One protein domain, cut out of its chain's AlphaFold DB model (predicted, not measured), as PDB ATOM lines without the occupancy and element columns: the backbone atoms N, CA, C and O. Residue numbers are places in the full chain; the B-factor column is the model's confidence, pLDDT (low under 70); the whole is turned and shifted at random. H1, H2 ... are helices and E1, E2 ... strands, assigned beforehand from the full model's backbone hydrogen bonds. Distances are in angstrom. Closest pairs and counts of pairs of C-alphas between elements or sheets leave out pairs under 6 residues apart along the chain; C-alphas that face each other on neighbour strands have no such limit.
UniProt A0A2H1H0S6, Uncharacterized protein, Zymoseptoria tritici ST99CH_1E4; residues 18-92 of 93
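Overview. This is residues 18 to 92 of the 93 residues of an uncharacterized protein of Zymoseptoria tritici ST99CH_1E4 (UniProt A0A2H1H0S6). Two parallel strands side by side, E1 and E2, and one long helix, H2, make a V: residues 50 to 58 of H2 lie over one face of the small sheet, and H2's first residues stand away from it. The short helix H1 lies past the ends of the strands, and residues 68 to 92, with no named element, loop out beyond E2 and fold back. The printed part has 75 residues, with E1, H1, H2 and E2 in that order; the class is mixed, helices and strands, though under half of the residues are in named elements. It is only just compact, close to loose, with a radius of gyration of the C-alphas of 13.6 A, and elongated, spanning 41 by 25 by 16 A.

Along the chain. E1, residues 23 to 27, begins at C-alpha 23 (21.555, 35.216, 39.567) and is 12.6 A long. H1 is residues 32 to 35. H2, residues 44 to 59, is 22.7 A long. E2, residues 63 to 67, is 13.3 A long and ends at C-alpha 67 (22.352, 32.684, 27.409).

Arrangement. E1 and E2 are parallel at 16 degrees, with N 24 and O 63 at 2.8 A and N 67 and O 26 at 2.9 A, within hydrogen-bond range. E1, H1, H2 and E2 form a strand-helix-strand unit, two parallel neighbour strands with helices between, and its crossover is right-handed. The closest C-alphas of E1 and H2 are those of Leu 24 and Tyr 57, 7.2 A apart; of H2 and E2, those of Tyr 57 and Gln 63, 7.0 A. H1 and E2 are apart. In H2 every O i to N i+4 pair is within hydrogen-bond range; H1 is too short for such a pair.

Size, cuts and confidence. The C-alphas farthest apart, those of Ser 20 and Gly 74, are 41.7 A apart. The printed part has no cut, and no link is long. Mean pLDDT of the printed part is 85.7; residues 28, 80 to 82, 85 and 92 are under 70.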
ATOM      1  N   ALA A  18      26.271  38.188  46.482       93.12
ATOM      2  CA  ALA A  18      26.343  36.913  47.184       93.12
ATOM      3  C   ALA A  18      25.351  35.939  46.559       93.12
ATOM      4  O   ALA A  18      24.265  36.340  46.150       93.12
ATOM      5  N   LEU A  19      25.713  34.657  46.563       94.88
ATOM      6  CA  LEU A  19      24.963  33.580  45.910       94.88
ATOM      7  C   LEU A  19      23.480  33.533  46.322       94.88
ATOM      8  O   LEU A  19      22.634  33.161  45.519       94.88
ATOM      9  N   SER A  20      23.166  33.931  47.558       93.31
ATOM     10  CA  SER A  20      21.817  33.892  48.131       93.31
ATOM     11  C   SER A  20      20.855  34.963  47.605       93.31
ATOM     12  O   SER A  20      19.651  34.819  47.797       93.31
ATOM     13  N   TYR A  21      21.352  36.032  46.974       95.00
ATOM     14  CA  TYR A  21      20.517  37.135  46.469       95.00
ATOM     15  C   TYR A  21      20.871  37.568  45.043       95.00
ATOM     16  O   TYR A  21      20.518  38.668  44.615       95.00
ATOM     17  N   SER A  22      21.565  36.722  44.287       97.19
ATOM     18  CA  SER A  22      21.936  37.011  42.904       97.19
ATOM     19  C   SER A  22      21.633  35.856  41.959       97.19
ATOM     20  O   SER A  22      21.379  34.726  42.369       97.19
ATOM     21  N   VAL A  23      21.679  36.170  40.667       97.00
ATOM     22  CA  VAL A  23      21.555  35.216  39.567       97.00
ATOM     23  C   VAL A  23      22.892  35.166  38.837       97.00
ATOM     24  O   VAL A  23      23.453  36.213  38.502       97.00
ATOM     25  N   LEU A  24      23.404  33.966  38.580       96.06
ATOM     26  CA  LEU A  24      24.537  33.761  37.689       96.06
ATOM     27  C   LEU A  24      24.048  33.795  36.243       96.06
ATOM     28  O   LEU A  24      23.273  32.937  35.841       96.06
ATOM     29  N   ILE A  25      24.525  34.758  35.457       95.69
ATOM     30  CA  ILE A  25      24.256  34.823  34.017       95.69
ATOM     31  C   ILE A  25      25.533  34.432  33.273       95.69
ATOM     32  O   ILE A  25      26.567  35.081  33.442       95.69
ATOM     33  N   ILE A  26      25.464  33.388  32.450       92.44
ATOM     34  CA  ILE A  26      26.572  32.925  31.608       92.44
ATOM     35  C   ILE A  26      26.239  33.252  30.154       92.44
ATOM     36  O   ILE A  26      25.344  32.655  29.559       92.44
ATOM     37  N   THR A  27      26.977  34.199  29.582       85.31
ATOM     38  CA  THR A  27      26.894  34.600  28.174       85.31
ATOM     39  C   THR A  27      28.235  34.265  27.518       85.31
ATOM     40  O   THR A  27      29.266  34.622  28.084       85.31
ATOM     41  N   SER A  28      28.259  33.616  26.352       67.19
ATOM     42  CA  SER A  28      29.496  33.361  25.572       67.19
ATOM     43  C   SER A  28      30.411  32.223  26.070       67.19
ATOM     44  O   SER A  28      31.634  32.327  26.028       67.19
ATOM     45  N   ALA A  29      29.829  31.098  26.494       70.56
ATOM     46  CA  ALA A  29      30.551  29.881  26.891       70.56
ATOM     47  C   ALA A  29      30.679  28.853  25.747       70.56
ATOM     48  O   ALA A  29      30.287  27.704  25.922       70.56
ATOM     49  N   TRP A  30      31.078  29.290  24.550       77.88
ATOM     50  CA  TRP A  30      30.955  28.504  23.314       77.88
ATOM     51  C   TRP A  30      32.311  28.218  22.675       77.88
ATOM     52  O   TRP A  30      33.223  29.050  22.747       77.88
ATOM     53  N   ASN A  31      32.409  27.092  21.970       83.44
ATOM     54  CA  ASN A  31      33.653  26.663  21.329       83.44
ATOM     55  C   ASN A  31      34.128  27.612  20.206       83.44
ATOM     56  O   ASN A  31      35.316  27.643  19.891       83.44
ATOM     57  N   GLU A  32      33.259  28.460  19.642       86.62
ATOM     58  CA  GLU A  32      33.652  29.546  18.724       86.62
ATOM     59  C   GLU A  32      34.787  30.423  19.298       86.62
ATOM     60  O   GLU A  32      35.689  30.836  18.571       86.62
ATOM     61  N   TYR A  33      34.802  30.649  20.616       87.00
ATOM     62  CA  TYR A  33      35.812  31.487  21.273       87.00
ATOM     63  C   TYR A  33      37.117  30.748  21.616       87.00
ATOM     64  O   TYR A  33      38.096  31.389  22.013       87.00
ATOM     65  N   THR A  34      37.172  29.426  21.457       85.69
ATOM     66  CA  THR A  34      38.381  28.605  21.675       85.69
ATOM     67  C   THR A  34      38.964  28.052  20.378       85.69
ATOM     68  O   THR A  34      40.190  27.960  20.243       85.69
ATOM     69  N   GLU A  35      38.101  27.702  19.430       86.00
ATOM     70  CA  GLU A  35      38.423  26.934  18.223       86.00
ATOM     71  C   GLU A  35      38.011  27.655  16.929       86.00
ATOM     72  O   GLU A  35      38.574  27.361  15.876       86.00
ATOM     73  N   GLY A  36      37.063  28.594  17.001       86.75
ATOM     74  CA  GLY A  36      36.467  29.256  15.841       86.75
ATOM     75  C   GLY A  36      37.218  30.490  15.335       86.75
ATOM     76  O   GLY A  36      38.347  30.798  15.732       86.75
ATOM     77  N   ALA A  37      36.556  31.227  14.445       88.81
ATOM     78  CA  ALA A  37      37.081  32.458  13.863       88.81
ATOM     79  C   ALA A  37      37.189  33.589  14.899       88.81
ATOM     80  O   ALA A  37      38.022  34.484  14.745       88.81
ATOM     81  N   LEU A  38      36.388  33.539  15.971       89.50
ATOM     82  CA  LEU A  38      36.417  34.513  17.070       89.50
ATOM     83  C   LEU A  38      37.282  34.072  18.259       89.50
ATOM     84  O   LEU A  38      37.072  34.526  19.388       89.50
ATOM     85  N   LYS A  39      38.261  33.197  18.024       90.06
ATOM     86  CA  LYS A  39      39.156  32.697  19.066       90.06
ATOM     87  C   LYS A  39      39.813  33.828  19.862       90.06
ATOM     88  O   LYS A  39      40.493  34.693  19.309       90.06
ATOM     89  N   VAL A  40      39.690  33.763  21.187       88.31
ATOM     90  CA  VAL A  40      40.334  34.716  22.103       88.31
ATOM     91  C   VAL A  40      41.666  34.173  22.626       88.31
ATOM     92  O   VAL A  40      41.863  32.969  22.786       88.31
ATOM     93  N   THR A  41      42.604  35.068  22.935       88.62
ATOM     94  CA  THR A  41      43.993  34.714  23.289       88.62
ATOM     95  C   THR A  41      44.153  34.042  24.657       88.62
ATOM     96  O   THR A  41      45.211  33.487  24.941       88.62
ATOM     97  N   ASN A  42      43.119  34.052  25.504       86.62
ATOM     98  CA  ASN A  42      43.169  33.502  26.860       86.62
ATOM     99  C   ASN A  42      41.837  32.859  27.278       86.62
ATOM    100  O   ASN A  42      41.358  33.103  28.378       86.62
ATOM    101  N   ALA A  43      41.203  32.067  26.412       83.56
ATOM    102  CA  ALA A  43      39.892  31.473  26.700       83.56
ATOM    103  C   ALA A  43      39.894  30.536  27.929       83.56
ATOM    104  O   ALA A  43      38.905  30.450  28.653       83.56
ATOM    105  N   ALA A  44      41.020  29.869  28.208       83.00
ATOM    106  CA  ALA A  44      41.119  28.853  29.256       83.00
ATOM    107  C   ALA A  44      40.949  29.402  30.686       83.00
ATOM    108  O   ALA A  44      40.340  28.740  31.528       83.00
ATOM    109  N   ASN A  45      41.472  30.595  30.986       87.19
ATOM    110  CA  ASN A  45      41.404  31.151  32.343       87.19
ATOM    111  C   ASN A  45      39.982  31.608  32.726       87.19
ATOM    112  O   ASN A  45      39.492  31.168  33.769       87.19
ATOM    113  N   PRO A  46      39.283  32.425  31.910       86.56
ATOM    114  CA  PRO A  46      37.874  32.739  32.114       86.56
ATOM    115  C   PRO A  46      37.019  31.478  32.173       86.56
ATOM    116  O   PRO A  46      36.146  31.396  33.026       86.56
ATOM    117  N   HIS A  47      37.308  30.471  31.340       83.56
ATOM    118  CA  HIS A  47      36.549  29.227  31.347       83.56
ATOM    119  C   HIS A  47      36.607  28.517  32.711       83.56
ATOM    120  O   HIS A  47      35.568  28.254  33.318       83.56
ATOM    121  N   LYS A  48      37.813  28.317  33.258       87.88
ATOM    122  CA  LYS A  48      38.000  27.730  34.599       87.88
ATOM    123  C   LYS A  48      37.312  28.543  35.698       87.88
ATOM    124  O   LYS A  48      36.714  27.971  36.608       87.88
ATOM    125  N   ALA A  49      37.391  29.874  35.623       91.31
ATOM    126  CA  ALA A  49      36.738  30.753  36.590       91.31
ATOM    127  C   ALA A  49      35.204  30.643  36.522       91.31
ATOM    128  O   ALA A  49      34.550  30.580  37.565       91.31
ATOM    129  N   THR A  50      34.642  30.560  35.314       91.69
ATOM    130  CA  THR A  50      33.205  30.364  35.087       91.69
ATOM    131  C   THR A  50      32.742  29.011  35.613       91.69
ATOM    132  O   THR A  50      31.763  28.976  36.352       91.69
ATOM    133  N   ALA A  51      33.469  27.922  35.337       91.06
ATOM    134  CA  ALA A  51      33.140  26.593  35.862       91.06
ATOM    135  C   ALA A  51      33.154  26.567  37.401       91.06
ATOM    136  O   ALA A  51      32.223  26.075  38.038       91.06
ATOM    137  N   SER A  52      34.165  27.191  38.016       94.56
ATOM    138  CA  SER A  52      34.235  27.333  39.475       94.56
ATOM    139  C   SER A  52      33.077  28.164  40.046       94.56
ATOM    140  O   SER A  52      32.537  27.833  41.104       94.56
ATOM    141  N   LEU A  53      32.665  29.245  39.375       94.56
ATOM    142  CA  LEU A  53      31.520  30.050  39.802       94.56
ATOM    143  C   LEU A  53      30.201  29.285  39.649       94.56
ATOM    144  O   LEU A  53      29.396  29.294  40.576       94.56
ATOM    145  N   LEU A  54      30.012  28.594  38.527       94.94
ATOM    146  CA  LEU A  54      28.838  27.772  38.254       94.94
ATOM    147  C   LEU A  54      28.660  26.678  39.307       94.94
ATOM    148  O   LEU A  54      27.572  26.548  39.862       94.94
ATOM    149  N   ASN A  55      29.733  25.967  39.662       95.19
ATOM    150  CA  ASN A  55      29.678  24.950  40.713       95.19
ATOM    151  C   ASN A  55      29.264  25.539  42.065       95.19
ATOM    152  O   ASN A  55      28.377  24.990  42.708       95.19
ATOM    153  N   ARG A  56      29.798  26.706  42.448       95.75
ATOM    154  CA  ARG A  56      29.370  27.387  43.683       95.75
ATOM    155  C   ARG A  56      27.885  27.753  43.672       95.75
ATOM    156  O   ARG A  56      27.225  27.623  44.696       95.75
ATOM    157  N   TYR A  57      27.353  28.205  42.535       96.69
ATOM    158  CA  TYR A  57      25.919  28.475  42.408       96.69
ATOM    159  C   TYR A  57      25.090  27.189  42.485       96.69
ATOM    160  O   TYR A  57      24.090  27.181  43.194       96.69
ATOM    161  N   ARG A  58      25.512  26.099  41.832       94.88
ATOM    162  CA  ARG A  58      24.830  24.794  41.913       94.88
ATOM    163  C   ARG A  58      24.812  24.254  43.347       94.88
ATOM    164  O   ARG A  58      23.749  23.903  43.842       94.88
ATOM    165  N   GLU A  59      25.954  24.260  44.033       96.06
ATOM    166  CA  GLU A  59      26.083  23.824  45.435       96.06
ATOM    167  C   GLU A  59      25.204  24.642  46.391       96.06
ATOM    168  O   GLU A  59      24.681  24.112  47.370       96.06
ATOM    169  N   ALA A  60      25.013  25.930  46.100       96.31
ATOM    170  CA  ALA A  60      24.174  26.824  46.889       96.31
ATOM    171  C   ALA A  60      22.681  26.788  46.502       96.31
ATOM    172  O   ALA A  60      21.914  27.582  47.048       96.31
ATOM    173  N   ASN A  61      22.260  25.929  45.562       95.12
ATOM    174  CA  ASN A  61      20.928  25.974  44.935       95.12
ATOM    175  C   ASN A  61      20.563  27.387  44.424       95.12
ATOM    176  O   ASN A  61      19.426  27.850  44.541       95.12
ATOM    177  N   GLY A  62      21.564  28.098  43.903       95.25
ATOM    178  CA  GLY A  62      21.446  29.448  43.378       95.25
ATOM    179  C   GLY A  62      20.775  29.491  42.006       95.25
ATOM    180  O   GLY A  62      20.651  28.492  41.302       95.25
ATOM    181  N   GLN A  63      20.355  30.690  41.611       96.25
ATOM    182  CA  GLN A  63      19.707  30.923  40.322       96.25
ATOM    183  C   GLN A  63      20.757  31.028  39.210       96.25
ATOM    184  O   GLN A  63      21.711  31.802  39.334       96.25
ATOM    185  N   ILE A  64      20.580  30.277  38.123       95.50
ATOM    186  CA  ILE A  64      21.524  30.204  37.000       95.50
ATOM    187  C   ILE A  64      20.760  30.411  35.689       95.50
ATOM    188  O   ILE A  64      19.717  29.799  35.467       95.50
ATOM    189  N   VAL A  65      21.287  31.267  34.815       95.06
ATOM    190  CA  VAL A  65      20.762  31.539  33.474       95.06
ATOM    191  C   VAL A  65      21.887  31.378  32.459       95.06
ATOM    192  O   VAL A  65      22.865  32.126  32.472       95.06
ATOM    193  N   HIS A  66      21.720  30.427  31.543       91.19
ATOM    194  CA  HIS A  66      22.585  30.277  30.378       91.19
ATOM    195  C   HIS A  66      21.980  31.033  29.197       91.19
ATOM    196  O   HIS A  66      20.818  30.829  28.847       91.19
ATOM    197  N   VAL A  67      22.769  31.908  28.578       89.62
ATOM    198  CA  VAL A  67      22.352  32.684  27.409       89.62
ATOM    199  C   VAL A  67      23.087  32.166  26.183       89.62
ATOM    200  O   VAL A  67      24.319  32.164  26.125       89.62
ATOM    201  N   PHE A  68      22.302  31.755  25.193       82.38
ATOM    202  CA  PHE A  68      22.770  31.156  23.954       82.38
ATOM    203  C   PHE A  68      22.535  32.110  22.772       82.38
ATOM    204  O   PHE A  68      21.444  32.656  22.622       82.38
ATOM    205  N   HIS A  69      23.558  32.319  21.936       83.31
ATOM    206  CA  HIS A  69      23.495  33.163  20.742       83.31
ATOM    207  C   HIS A  69      23.124  32.351  19.494       83.31
ATOM    208  O   HIS A  69      23.978  31.775  18.835       83.31
ATOM    209  N   GLN A  70      21.847  32.318  19.135       83.00
ATOM    210  CA  GLN A  70      21.416  31.611  17.930       83.00
ATOM    211  C   GLN A  70      21.625  32.463  16.675       83.00
ATOM    212  O   GLN A  70      21.230  33.628  16.634       83.00
ATOM    213  N   VAL A  71      22.195  31.852  15.639       85.50
ATOM    214  CA  VAL A  71      22.342  32.444  14.304       85.50
ATOM    215  C   VAL A  71      21.695  31.531  13.259       85.50
ATOM    216  O   VAL A  71      21.566  30.331  13.503       85.50
ATOM    217  N   PRO A  72      21.286  32.066  12.097       86.25
ATOM    218  CA  PRO A  72      20.781  31.244  11.003       86.25
ATOM    219  C   PRO A  72      21.838  30.278  10.453       86.25
ATOM    220  O   PRO A  72      23.042  30.538  10.520       86.25
ATOM    221  N   ASP A  73      21.373  29.203   9.822       83.81
ATOM    222  CA  ASP A  73      22.235  28.304   9.058       83.81
ATOM    223  C   ASP A  73      23.000  29.068   7.967       83.81
ATOM    224  O   ASP A  73      22.483  29.986   7.327       83.81
ATOM    225  N   GLY A  74      24.264  28.693   7.763       82.75
ATOM    226  CA  GLY A  74      25.158  29.364   6.817       82.75
ATOM    227  C   GLY A  74      25.768  30.679   7.317       82.75
ATOM    228  O   GLY A  74      26.510  31.315   6.568       82.75
ATOM    229  N   ALA A  75      25.509  31.091   8.566       86.94
ATOM    230  CA  ALA A  75      26.231  32.201   9.185       86.94
ATOM    231  C   ALA A  75      27.753  31.941   9.190       86.94
ATOM    232  O   ALA A  75      28.171  30.793   9.326       86.94
ATOM    233  N   PRO A  76      28.598  32.982   9.082       84.31
ATOM    234  CA  PRO A  76      30.052  32.813   9.003       84.31
ATOM    235  C   PRO A  76      30.711  32.407  10.332       84.31
ATOM    236  O   PRO A  76      31.869  32.000  10.329       84.31
ATOM    237  N   VAL A  77      30.004  32.552  11.457       85.19
ATOM    238  CA  VAL A  77      30.454  32.216  12.817       85.19
ATOM    239  C   VAL A  77      29.271  31.690  13.618       85.19
ATOM    240  O   VAL A  77      28.137  32.100  13.360       85.19
ATOM    241  N   SER A  78      29.528  30.828  14.605       77.31
ATOM    242  CA  SER A  78      28.492  30.315  15.524       77.31
ATOM    243  C   SER A  78      27.319  29.576  14.854       77.31
ATOM    244  O   SER A  78      26.277  29.417  15.485       77.31
ATOM    245  N   THR A  79      27.464  29.131  13.600       77.50
ATOM    246  CA  THR A  79      26.437  28.398  12.837       77.50
ATOM    247  C   THR A  79      25.932  27.188  13.627       77.50
ATOM    248  O   THR A  79      26.769  26.528  14.230       77.50
ATOM    249  N   PRO A  80      24.632  26.846  13.632       65.12
ATOM    250  CA  PRO A  80      24.121  25.635  14.286       65.12
ATOM    251  C   PRO A  80      24.618  24.335  13.620       65.12
ATOM    252  O   PRO A  80      24.691  24.257  12.395       65.12
ATOM    253  N   GLY A  81      24.965  23.301  14.404       64.19
ATOM    254  CA  GLY A  81      25.391  21.977  13.894       64.19
ATOM    255  C   GLY A  81      26.897  21.613  13.874       64.19
ATOM    256  O   GLY A  81      27.199  20.421  13.845       64.19
ATOM    257  N   PRO A  82      27.872  22.541  13.924       65.94
ATOM    258  CA  PRO A  82      29.253  22.275  14.292       65.94
ATOM    259  C   PRO A  82      29.456  22.411  15.810       65.94
ATOM    260  O   PRO A  82      28.827  23.245  16.466       65.94
ATOM    261  N   ARG A  83      30.451  21.686  16.339       75.81
ATOM    262  CA  ARG A  83      30.957  21.791  17.725       75.81
ATOM    263  C   ARG A  83      31.135  23.242  18.206       75.81
ATOM    264  O   ARG A  83      31.036  23.512  19.394       75.81
ATOM    265  N   LEU A  84      31.372  24.189  17.294       75.12
ATOM    266  CA  LEU A  84      31.573  25.618  17.568       75.12
ATOM    267  C   LEU A  84      30.378  26.328  18.230       75.12
ATOM    268  O   LEU A  84      30.598  27.252  19.015       75.12
ATOM    269  N   ALA A  85      29.143  25.914  17.935       66.44
ATOM    270  CA  ALA A  85      27.931  26.511  18.513       66.44
ATOM    271  C   ALA A  85      27.503  25.867  19.843       66.44
ATOM    272  O   ALA A  85      26.581  26.346  20.503       66.44
ATOM    273  N   GLU A  86      28.159  24.779  20.242       72.88
ATOM    274  CA  GLU A  86      27.879  24.100  21.500       72.88
ATOM    275  C   GLU A  86      28.510  24.856  22.672       72.88
ATOM    276  O   GLU A  86      29.591  25.451  22.558       72.88
ATOM    277  N   ALA A  87      27.826  24.812  23.820       72.12
ATOM    278  CA  ALA A  87      28.443  25.218  25.070       72.12
ATOM    279  C   ALA A  87      29.630  24.307  25.403       72.12
ATOM    280  O   ALA A  87      29.665  23.140  25.012       72.12
ATOM    281  N   PHE A  88      30.576  24.827  26.182       72.69
ATOM    282  CA  PHE A  88      31.583  23.987  26.817       72.69
ATOM    283  C   PHE A  88      30.906  22.884  27.636       72.69
ATOM    284  O   PHE A  88      29.958  23.146  28.380       72.69
ATOM    285  N   GLU A  89      31.388  21.653  27.484       74.31
ATOM    286  CA  GLU A  89      30.791  20.447  28.071       74.31
ATOM    287  C   GLU A  89      30.645  20.566  29.598       74.31
ATOM    288  O   GLU A  89      29.601  20.270  30.176       74.31
ATOM    289  N   ASP A  90      31.657  21.133  30.244       72.81
ATOM    290  CA  ASP A  90      31.743  21.418  31.674       72.81
ATOM    291  C   ASP A  90      30.805  22.545  32.156       72.81
ATOM    292  O   ASP A  90      30.580  22.701  33.363       72.81
ATOM    293  N   LEU A  91      30.185  23.285  31.233       77.00
ATOM    294  CA  LEU A  91      29.192  24.324  31.512       77.00
ATOM    295  C   LEU A  91      27.778  23.976  31.025       77.00
ATOM    296  O   LEU A  91      26.868  24.761  31.271       77.00
ATOM    297  N   ALA A  92      27.571  22.836  30.363       67.38
ATOM    298  CA  ALA A  92      26.292  22.480  29.738       67.38
ATOM    299  C   ALA A  92      25.270  21.798  30.678       67.38
ATOM    300  O   ALA A  92      24.127  21.606  30.271       67.38
TER     301      ALA A  92